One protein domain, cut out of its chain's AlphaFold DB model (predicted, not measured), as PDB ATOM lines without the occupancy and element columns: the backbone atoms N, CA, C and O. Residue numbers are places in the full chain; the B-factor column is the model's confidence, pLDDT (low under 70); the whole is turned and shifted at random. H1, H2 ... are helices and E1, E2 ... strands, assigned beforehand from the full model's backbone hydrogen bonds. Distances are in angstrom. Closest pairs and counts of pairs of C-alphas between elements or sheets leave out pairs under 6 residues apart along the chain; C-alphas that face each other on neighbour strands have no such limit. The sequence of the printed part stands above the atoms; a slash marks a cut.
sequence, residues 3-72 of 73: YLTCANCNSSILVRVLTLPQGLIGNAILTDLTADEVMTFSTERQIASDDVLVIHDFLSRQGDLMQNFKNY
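What this domain is: This is residues 3 to 72 of the 73 residues of an uncharacterized protein of Parcubacteria group bacterium GW2011_GWF2_45_11 (UniProt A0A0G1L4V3). A long, narrow hairpin of E2 and E3 has the short E1 alongside E2 at one end, and H1 packs by that same end with residues 35 to 39. From there an arm leads away from the sheet to H2 and H3, which make a corner. The printed part has 70 residues, with three named strands and then three named helices; the sheet runs E1, E2, E3, all antiparallel, and the class is mixed, helices and strands. The whole is extended, with a radius of gyration of the C-alphas of 17.4 A, and flat, spanning 46 by 36 by 18 A.

How they stand to each other: E1, residues 3 to 5, and E2, residues 12 to 20, form an antiparallel hairpin at 147 degrees; N 4 and O 13 are within hydrogen-bond range at 3.0 A. E2 and E3, residues 23 to 31, form an antiparallel hairpin at 161 degrees, with N 18 and O 25 within range at 2.8 A. The three make a meander, each strand the antiparallel neighbour of the one before. H1, residues 35 to 43, is on the sheet at a height over the sheet of 9.2 A, on a local plane of only just 6 C-alphas; it is over none of the strands, but only just, with 2 C-alphas each on E1 and E2. The closest C-alphas of E1 and H1, Tyr 3 and Ala 35, are 6.6 A apart. H2, residues 49 to 62, is apart from H1 and not on the sheet. H3, residues 65 to 70, is close to H2 but not clearly touching, C-alphas 59 and 65 being the closest at 6.5 A, and about perpendicular at 84 degrees. Each O i to N i+4 pair is within hydrogen-bond range in H2 and H3, and 4 of 5 in H1.

Where its parts are: E1 begins at C-alpha 3 (117.287, 122.468, 166.061). E2 is 26.2 A long, E3 26.0 A, H1 12.9 A and H2 20.2 A. H3 ends at C-alpha 70 (134.888, 144.312, 153.502).

The domain as a whole: The C-alphas farthest apart, Gln 22 and Asn 71, are 51.6 A apart. The printed part has no cut and no long link. Residues 62 to 72 have pLDDT under 70.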
ATOM      1  N   TYR A   3     116.619 122.601 167.349       93.38
ATOM      2  CA  TYR A   3     117.287 122.468 166.061       93.38
ATOM      3  C   TYR A   3     117.573 120.993 165.816       93.38
ATOM      4  O   TYR A   3     118.061 120.309 166.718       93.38
ATOM      5  N   LEU A   4     117.250 120.501 164.624       93.69
ATOM      6  CA  LEU A   4     117.497 119.117 164.243       93.69
ATOM      7  C   LEU A   4     118.050 119.060 162.824       93.69
ATOM      8  O   LEU A   4     117.535 119.734 161.935       93.69
ATOM      9  N   THR A   5     119.029 118.188 162.601       94.81
ATOM     10  CA  THR A   5     119.548 117.875 161.267       94.81
ATOM     11  C   THR A   5     119.211 116.433 160.923       94.81
ATOM     12  O   THR A   5     119.441 115.516 161.713       94.81
ATOM     13  N   CYS A   6     118.640 116.215 159.740       93.31
ATOM     14  CA  CYS A   6     118.332 114.877 159.252       93.31
ATOM     15  C   CYS A   6     119.612 114.162 158.806       93.31
ATOM     16  O   CYS A   6     120.272 114.611 157.876       93.31
ATOM     17  N   ALA A   7     119.921 112.999 159.381       94.19
ATOM     18  CA  ALA A   7     121.110 112.229 159.003       94.19
ATOM     19  C   ALA A   7     121.076 111.684 157.557       94.19
ATOM     20  O   ALA A   7     122.120 111.361 157.004       94.19
ATOM     21  N   ASN A   8     119.891 111.568 156.941       96.75
ATOM     22  CA  ASN A   8     119.741 110.991 155.601       96.75
ATOM     23  C   ASN A   8     119.890 112.022 154.471       96.75
ATOM     24  O   ASN A   8     120.555 111.754 153.479       96.75
ATOM     25  N   CYS A   9     119.250 113.189 154.597       94.44
ATOM     26  CA  CYS A   9     119.265 114.233 153.560       94.44
ATOM     27  C   CYS A   9     120.048 115.490 153.962       94.44
ATOM     28  O   CYS A   9     120.113 116.438 153.186       94.44
ATOM     29  N   ASN A  10     120.605 115.511 155.176       92.25
ATOM     30  CA  ASN A  10     121.357 116.622 155.758       92.25
ATOM     31  C   ASN A  10     120.602 117.964 155.811       92.25
ATOM     32  O   ASN A  10     121.211 119.021 155.938       92.25
ATOM     33  N   SER A  11     119.273 117.937 155.706       93.75
ATOM     34  CA  SER A  11     118.444 119.134 155.852       93.75
ATOM     35  C   SER A  11     118.271 119.477 157.326       93.75
ATOM     36  O   SER A  11     118.010 118.586 158.143       93.75
ATOM     37  N   SER A  12     118.364 120.766 157.643       96.12
ATOM     38  CA  SER A  12     118.184 121.276 158.995       96.12
ATOM     39  C   SER A  12     116.800 121.888 159.184       96.12
ATOM     40  O   SER A  12     116.229 122.502 158.280       96.12
ATOM     41  N   ILE A  13     116.235 121.669 160.368       94.88
ATOM     42  CA  ILE A  13     114.891 122.094 160.745       94.88
ATOM     43  C   ILE A  13     114.967 122.857 162.061       94.88
ATOM     44  O   ILE A  13     115.528 122.381 163.051       94.88
ATOM     45  N   LEU A  14     114.329 124.021 162.075       94.62
ATOM     46  CA  LEU A  14     114.129 124.837 163.258       94.62
ATOM     47  C   LEU A  14     112.702 124.668 163.768       94.62
ATOM     48  O   LEU A  14     111.743 124.910 163.038       94.62
ATOM     49  N   VAL A  15     112.556 124.275 165.031       92.81
ATOM     50  CA  VAL A  15     111.266 123.974 165.656       92.81
ATOM     51  C   VAL A  15     110.984 124.942 166.798       92.81
ATOM     52  O   VAL A  15     111.795 125.142 167.712       92.81
ATOM     53  N   ARG A  16     109.779 125.514 166.792       90.38
ATOM     54  CA  ARG A  16     109.275 126.375 167.860       90.38
ATOM     55  C   ARG A  16     107.945 125.845 168.371       90.38
ATOM     56  O   ARG A  16     106.982 125.759 167.620       90.38
ATOM     57  N   VAL A  17     107.904 125.541 169.665       91.38
ATOM     58  CA  VAL A  17     106.689 125.131 170.373       91.38
ATOM     59  C   VAL A  17     106.262 126.265 171.295       91.38
ATOM     60  O   VAL A  17     107.073 126.803 172.048       91.38
ATOM     61  N   LEU A  18     104.993 126.637 171.206       90.38
ATOM     62  CA  LEU A  18     104.316 127.603 172.051       90.38
ATOM     63  C   LEU A  18     103.270 126.880 172.890       90.38
ATOM     64  O   LEU A  18     102.514 126.059 172.375       90.38
ATOM     65  N   THR A  19     103.204 127.228 174.171       93.00
ATOM     66  CA  THR A  19     102.121 126.783 175.050       93.00
ATOM     67  C   THR A  19     101.111 127.911 175.180       93.00
ATOM     68  O   THR A  19     101.476 129.029 175.538       93.00
ATOM     69  N   LEU A  20      99.853 127.621 174.869       91.38
ATOM     70  CA  LEU A  20      98.709 128.512 175.026       91.38
ATOM     71  C   LEU A  20      97.698 127.861 175.983       91.38
ATOM     72  O   LEU A  20      97.718 126.639 176.142       91.38
ATOM     73  N   PRO A  21      96.782 128.630 176.597       93.94
ATOM     74  CA  PRO A  21      95.765 128.070 177.492       93.94
ATOM     75  C   PRO A  21      94.936 126.937 176.864       93.94
ATOM     76  O   PRO A  21      94.563 125.991 177.548       93.94
ATOM     77  N   GLN A  22      94.681 127.007 175.555       93.25
ATOM     78  CA  GLN A  22      93.935 126.004 174.792       93.25
ATOM     79  C   GLN A  22      94.774 124.808 174.297       93.25
ATOM     80  O   GLN A  22      94.218 123.908 173.672       93.25
ATOM     81  N   GLY A  23      96.093 124.789 174.529       94.06
ATOM     82  CA  GLY A  23      96.965 123.680 174.132       94.06
ATOM     83  C   GLY A  23      98.338 124.096 173.598       94.06
ATOM     84  O   GLY A  23      98.798 125.223 173.775       94.06
ATOM     85  N   LEU A  24      99.007 123.154 172.933       93.44
ATOM     86  CA  LEU A  24     100.333 123.345 172.343       93.44
ATOM     87  C   LEU A  24     100.220 123.649 170.847       93.44
ATOM     88  O   LEU A  24      99.529 122.941 170.119       93.44
ATOM     89  N   ILE A  25     100.946 124.665 170.384       93.44
ATOM     90  CA  ILE A  25     101.120 124.961 168.958       93.44
ATOM     91  C   ILE A  25     102.597 124.812 168.612       93.44
ATOM     92  O   ILE A  25     103.450 125.459 169.219       93.44
ATOM     93  N   GLY A  26     102.905 123.966 167.631       91.69
ATOM     94  CA  GLY A  26     104.257 123.762 167.117       91.69
ATOM     95  C   GLY A  26     104.371 124.206 165.663       91.69
ATOM     96  O   GLY A  26     103.539 123.826 164.847       91.69
ATOM     97  N   ASN A  27     105.418 124.965 165.345       91.62
ATOM     98  CA  ASN A  27     105.827 125.279 163.976       91.62
ATOM     99  C   ASN A  27     107.232 124.730 163.723       91.62
ATOM    100  O   ASN A  27     108.077 124.742 164.623       91.62
ATOM    101  N   ALA A  28     107.482 124.292 162.493       92.69
ATOM    102  CA  ALA A  28     108.789 123.847 162.037       92.69
ATOM    103  C   ALA A  28     109.080 124.439 160.657       92.69
ATOM    104  O   ALA A  28     108.201 124.439 159.795       92.69
ATOM    105  N   ILE A  29     110.296 124.940 160.458       93.62
ATOM    106  CA  ILE A  29     110.746 125.486 159.174       93.62
ATOM    107  C   ILE A  29     112.067 124.842 158.765       93.62
ATOM    108  O   ILE A  29     112.920 124.579 159.613       93.62
ATOM    109  N   LEU A  30     112.227 124.590 157.466       95.50
ATOM    110  CA  LEU A  30     113.529 124.251 156.898       95.50
ATOM    111  C   LEU A  30     114.445 125.466 156.999       95.50
ATOM    112  O   LEU A  30     114.002 126.600 156.822       95.50
ATOM    113  N   THR A  31     115.712 125.215 157.291       93.56
ATOM    114  CA  THR A  31     116.707 126.264 157.460       93.56
ATOM    115  C   THR A  31     118.071 125.787 156.985       93.56
ATOM    116  O   THR A  31     118.390 124.600 157.047       93.56
ATOM    117  N   ASP A  32     118.859 126.730 156.500       94.00
ATOM    118  CA  ASP A  32     120.277 126.608 156.187       94.00
ATOM    119  C   ASP A  32     121.179 127.002 157.369       94.00
ATOM    120  O   ASP A  32     122.395 126.860 157.276       94.00
ATOM    121  N   LEU A  33     120.593 127.436 158.490       92.81
ATOM    122  CA  LEU A  33     121.336 127.814 159.684       92.81
ATOM    123  C   LEU A  33     122.055 126.619 160.317       92.81
ATOM    124  O   LEU A  33     121.553 125.486 160.374       92.81
ATOM    125  N   THR A  34     123.219 126.907 160.880       92.56
ATOM    126  CA  THR A  34     123.968 126.025 161.771       92.56
ATOM    127  C   THR A  34     123.385 126.041 163.186       92.56
ATOM    128  O   THR A  34     122.638 126.942 163.574       92.56
ATOM    129  N   ALA A  35     123.737 125.038 163.992       90.19
ATOM    130  CA  ALA A  35     123.312 124.983 165.389       90.19
ATOM    131  C   ALA A  35     123.783 126.215 166.187       90.19
ATOM    132  O   ALA A  35     123.006 126.766 166.967       90.19
ATOM    133  N   ASP A  36     125.014 126.679 165.955       92.25
ATOM    134  CA  ASP A  36     125.594 127.828 166.662       92.25
ATOM    135  C   ASP A  36     124.886 129.142 166.307       92.25
ATOM    136  O   ASP A  36     124.579 129.939 167.198       92.25
ATOM    137  N   GLU A  37     124.546 129.354 165.031       92.19
ATOM    138  CA  GLU A  37     123.750 130.510 164.596       92.19
ATOM    139  C   GLU A  37     122.366 130.504 165.245       92.19
ATOM    140  O   GLU A  37     121.924 131.520 165.780       92.19
ATOM    141  N   VAL A  38     121.697 129.346 165.281       91.19
ATOM    142  CA  VAL A  38     120.392 129.211 165.944       91.19
ATOM    143  C   VAL A  38     120.489 129.548 167.428       91.19
ATOM    144  O   VAL A  38     119.633 130.268 167.946       91.19
ATOM    145  N   MET A  39     121.517 129.056 168.120       89.50
ATOM    146  CA  MET A  39     121.716 129.357 169.538       89.50
ATOM    147  C   MET A  39     121.988 130.843 169.765       89.50
ATOM    148  O   MET A  39     121.367 131.443 170.646       89.50
ATOM    149  N   THR A  40     122.825 131.453 168.927       89.81
ATOM    150  CA  THR A  40     123.123 132.890 168.969       89.81
ATOM    151  C   THR A  40     121.837 133.702 168.800       89.81
ATOM    152  O   THR A  40     121.422 134.408 169.721       89.81
ATOM    153  N   PHE A  41     121.105 133.492 167.703       87.62
ATOM    154  CA  PHE A  41     119.865 134.217 167.412       87.62
ATOM    155  C   PHE A  41     118.733 133.941 168.409       87.62
ATOM    156  O   PHE A  41     117.835 134.765 168.561       87.62
ATOM    157  N   SER A  42     118.756 132.805 169.113       84.69
ATOM    158  CA  SER A  42     117.757 132.501 170.145       84.69
ATOM    159  C   SER A  42     117.900 133.348 171.414       84.69
ATOM    160  O   SER A  42     116.936 133.466 172.173       84.69
ATOM    161  N   THR A  43     119.090 133.911 171.646       86.69
ATOM    162  CA  THR A  43     119.427 134.714 172.836       86.69
ATOM    163  C   THR A  43     119.583 136.205 172.536       86.69
ATOM    164  O   THR A  43     119.510 137.025 173.450       86.69
ATOM    165  N   GLU A  44     119.753 136.551 171.262       88.94
ATOM    166  CA  GLU A  44     119.790 137.917 170.740       88.94
ATOM    167  C   GLU A  44     118.484 138.691 170.984       88.94
ATOM    168  O   GLU A  44     117.399 138.127 171.180       88.94
ATOM    169  N   ARG A  45     118.577 140.028 170.959       90.38
ATOM    170  CA  ARG A  45     117.398 140.886 171.134       90.38
ATOM    171  C   ARG A  45     116.458 140.740 169.937       90.38
ATOM    172  O   ARG A  45     116.894 140.589 168.800       90.38
ATOM    173  N   GLN A  46     115.155 140.889 170.173       89.19
ATOM    174  CA  GLN A  46     114.208 141.001 169.065       89.19
ATOM    175  C   GLN A  46     114.496 142.251 168.230       89.19
ATOM    176  O   GLN A  46     114.674 143.345 168.775       89.19
ATOM    177  N   ILE A  47     114.497 142.067 166.911       91.19
ATOM    178  CA  ILE A  47     114.647 143.142 165.931       91.19
ATOM    179  C   ILE A  47     113.468 144.110 166.080       91.19
ATOM    180  O   ILE A  47     112.305 143.702 166.053       91.19
ATOM    181  N   ALA A  48     113.776 145.393 166.241       93.31
ATOM    182  CA  ALA A  48     112.811 146.480 166.278       93.31
ATOM    183  C   ALA A  48     112.635 147.103 164.886       93.31
ATOM    184  O   ALA A  48     113.487 146.976 164.008       93.31
ATOM    185  N   SER A  49     111.537 147.833 164.688       94.00
ATOM    186  CA  SER A  49     111.270 148.528 163.421       94.00
ATOM    187  C   SER A  49     112.387 149.505 163.036       94.00
ATOM    188  O   SER A  49     112.737 149.586 161.862       94.00
ATOM    189  N   ASP A  50     112.988 150.180 164.017       93.50
ATOM    190  CA  ASP A  50     114.090 151.118 163.782       93.50
ATOM    191  C   ASP A  50     115.337 150.423 163.218       93.50
ATOM    192  O   ASP A  50     115.991 150.986 162.342       93.50
ATOM    193  N   ASP A  51     115.630 149.181 163.629       91.25
ATOM    194  CA  ASP A  51     116.764 148.418 163.084       91.25
ATOM    195  C   ASP A  51     116.593 148.198 161.573       91.25
ATOM    196  O   ASP A  51     117.541 148.327 160.796       91.25
ATOM    197  N   VAL A  52     115.359 147.926 161.135       92.62
ATOM    198  CA  VAL A  52     115.033 147.739 159.714       92.62
ATOM    199  C   VAL A  52     115.202 149.046 158.939       92.62
ATOM    200  O   VAL A  52     115.755 149.035 157.839       92.62
ATOM    201  N   LEU A  53     114.764 150.176 159.505       91.88
ATOM    202  CA  LEU A  53     114.898 151.490 158.870       91.88
ATOM    203  C   LEU A  53     116.361 151.912 158.722       91.88
ATOM    204  O   LEU A  53     116.725 152.458 157.682       91.88
ATOM    205  N   VAL A  54     117.201 151.619 159.719       89.88
ATOM    206  CA  VAL A  54     118.645 151.887 159.664       89.88
ATOM    207  C   VAL A  54     119.289 151.119 158.512       89.88
ATOM    208  O   VAL A  54     119.991 151.714 157.694       89.88
ATOM    209  N   ILE A  55     119.014 149.817 158.398       86.88
ATOM    210  CA  ILE A  55     119.564 148.994 157.314       86.88
ATOM    211  C   ILE A  55     119.020 149.435 155.949       86.88
ATOM    212  O   ILE A  55     119.778 149.503 154.983       86.88
ATOM    213  N   HIS A  56     117.735 149.784 155.860       88.56
ATOM    214  CA  HIS A  56     117.127 150.296 154.634       88.56
ATOM    215  C   HIS A  56     117.743 151.629 154.181       88.56
ATOM    216  O   HIS A  56     118.046 151.793 152.996       88.56
ATOM    217  N   ASP A  57     117.926 152.586 155.095       88.69
ATOM    218  CA  ASP A  57     118.535 153.884 154.788       88.69
ATOM    219  C   ASP A  57     119.995 153.710 154.352       88.69
ATOM    220  O   ASP A  57     120.407 154.265 153.333       88.69
ATOM    221  N   PHE A  58     120.742 152.849 155.049       85.06
ATOM    222  CA  PHE A  58     122.101 152.470 154.673       85.06
ATOM    223  C   PHE A  58     122.163 151.899 153.247       85.06
ATOM    224  O   PHE A  58     122.917 152.388 152.404       85.06
ATOM    225  N   LEU A  59     121.317 150.909 152.953       84.38
ATOM    226  CA  LEU A  59     121.202 150.268 151.643       84.38
ATOM    227  C   LEU A  59     120.863 151.251 150.523       84.38
ATOM    228  O   LEU A  59     121.451 151.199 149.444       84.38
ATOM    229  N   SER A  60     119.913 152.144 150.792       85.12
ATOM    230  CA  SER A  60     119.391 153.089 149.806       85.12
ATOM    231  C   SER A  60     120.386 154.200 149.477       85.12
ATOM    232  O   SER A  60     120.360 154.732 148.369       85.12
ATOM    233  N   ARG A  61     121.255 154.574 150.427       78.94
ATOM    234  CA  ARG A  61     122.204 155.686 150.266       78.94
ATOM    235  C   ARG A  61     123.597 155.262 149.824       78.94
ATOM    236  O   ARG A  61     124.241 156.033 149.119       78.94
ATOM    237  N   GLN A  62     124.089 154.104 150.267       64.31
ATOM    238  CA  GLN A  62     125.502 153.745 150.108       64.31
ATOM    239  C   GLN A  62     125.816 152.712 149.031       64.31
ATOM    240  O   GLN A  62     126.994 152.430 148.872       64.31
ATOM    241  N   GLY A  63     124.832 152.221 148.267       67.19
ATOM    242  CA  GLY A  63     125.069 151.466 147.031       67.19
ATOM    243  C   GLY A  63     126.181 150.416 147.141       67.19
ATOM    244  O   GLY A  63     127.318 150.691 146.779       67.19
ATOM    245  N   ASP A  64     125.793 149.212 147.567       67.44
ATOM    246  CA  ASP A  64     126.612 148.000 147.756       67.44
ATOM    247  C   ASP A  64     127.066 147.734 149.209       67.44
ATOM    248  O   ASP A  64     128.164 148.073 149.652       67.44
ATOM    249  N   LEU A  65     126.192 147.033 149.949       65.88
ATOM    250  CA  LEU A  65     126.453 146.459 151.278       65.88
ATOM    251  C   LEU A  65     127.775 145.681 151.334       65.88
ATOM    252  O   LEU A  65     128.476 145.733 152.346       65.88
ATOM    253  N   MET A  66     128.120 144.951 150.268       61.88
ATOM    254  CA  MET A  66     129.271 144.048 150.283       61.88
ATOM    255  C   MET A  66     130.609 144.787 150.274       61.88
ATOM    256  O   MET A  66     131.588 144.267 150.811       61.88
ATOM    257  N   GLN A  67     130.670 145.987 149.694       63.66
ATOM    258  CA  GLN A  67     131.871 146.828 149.713       63.66
ATOM    259  C   GLN A  67     132.158 147.345 151.127       63.66
ATOM    260  O   GLN A  67     133.297 147.307 151.587       63.66
ATOM    261  N   ASN A  68     131.118 147.753 151.852       61.31
ATOM    262  CA  ASN A  68     131.275 148.354 153.176       61.31
ATOM    263  C   ASN A  68     131.589 147.327 154.271       61.31
ATOM    264  O   ASN A  68     132.386 147.621 155.158       61.31
ATOM    265  N   PHE A  69     131.058 146.102 154.178       62.28
ATOM    266  CA  PHE A  69     131.433 145.017 155.096       62.28
ATOM    267  C   PHE A  69     132.899 144.586 154.948       62.28
ATOM    268  O   PHE A  69     133.537 144.247 155.941       62.28
ATOM    269  N   LYS A  70     133.468 144.636 153.735       58.19
ATOM    270  CA  LYS A  70     134.888 144.312 153.502       58.19
ATOM    271  C   LYS A  70     135.854 145.334 154.103       58.19
ATOM    272  O   LYS A  70     136.978 144.965 154.413       58.19
ATOM    273  N   ASN A  71     135.420 146.582 154.273       57.00
ATOM    274  CA  ASN A  71     136.240 147.671 154.814       57.00
ATOM    275  C   ASN A  71     136.179 147.781 156.349       57.00
ATOM    276  O   ASN A  71     136.805 148.675 156.913       57.00
ATOM    277  N   TYR A  72     135.406 146.919 157.022       49.56
ATOM    278  CA  TYR A  72     135.256 146.905 158.484       49.56
ATOM    279  C   TYR A  72     136.125 145.830 159.178       49.56
ATOM    280  O   TYR A  72     135.988 145.606 160.381       49.56
TER     281      TYR A  72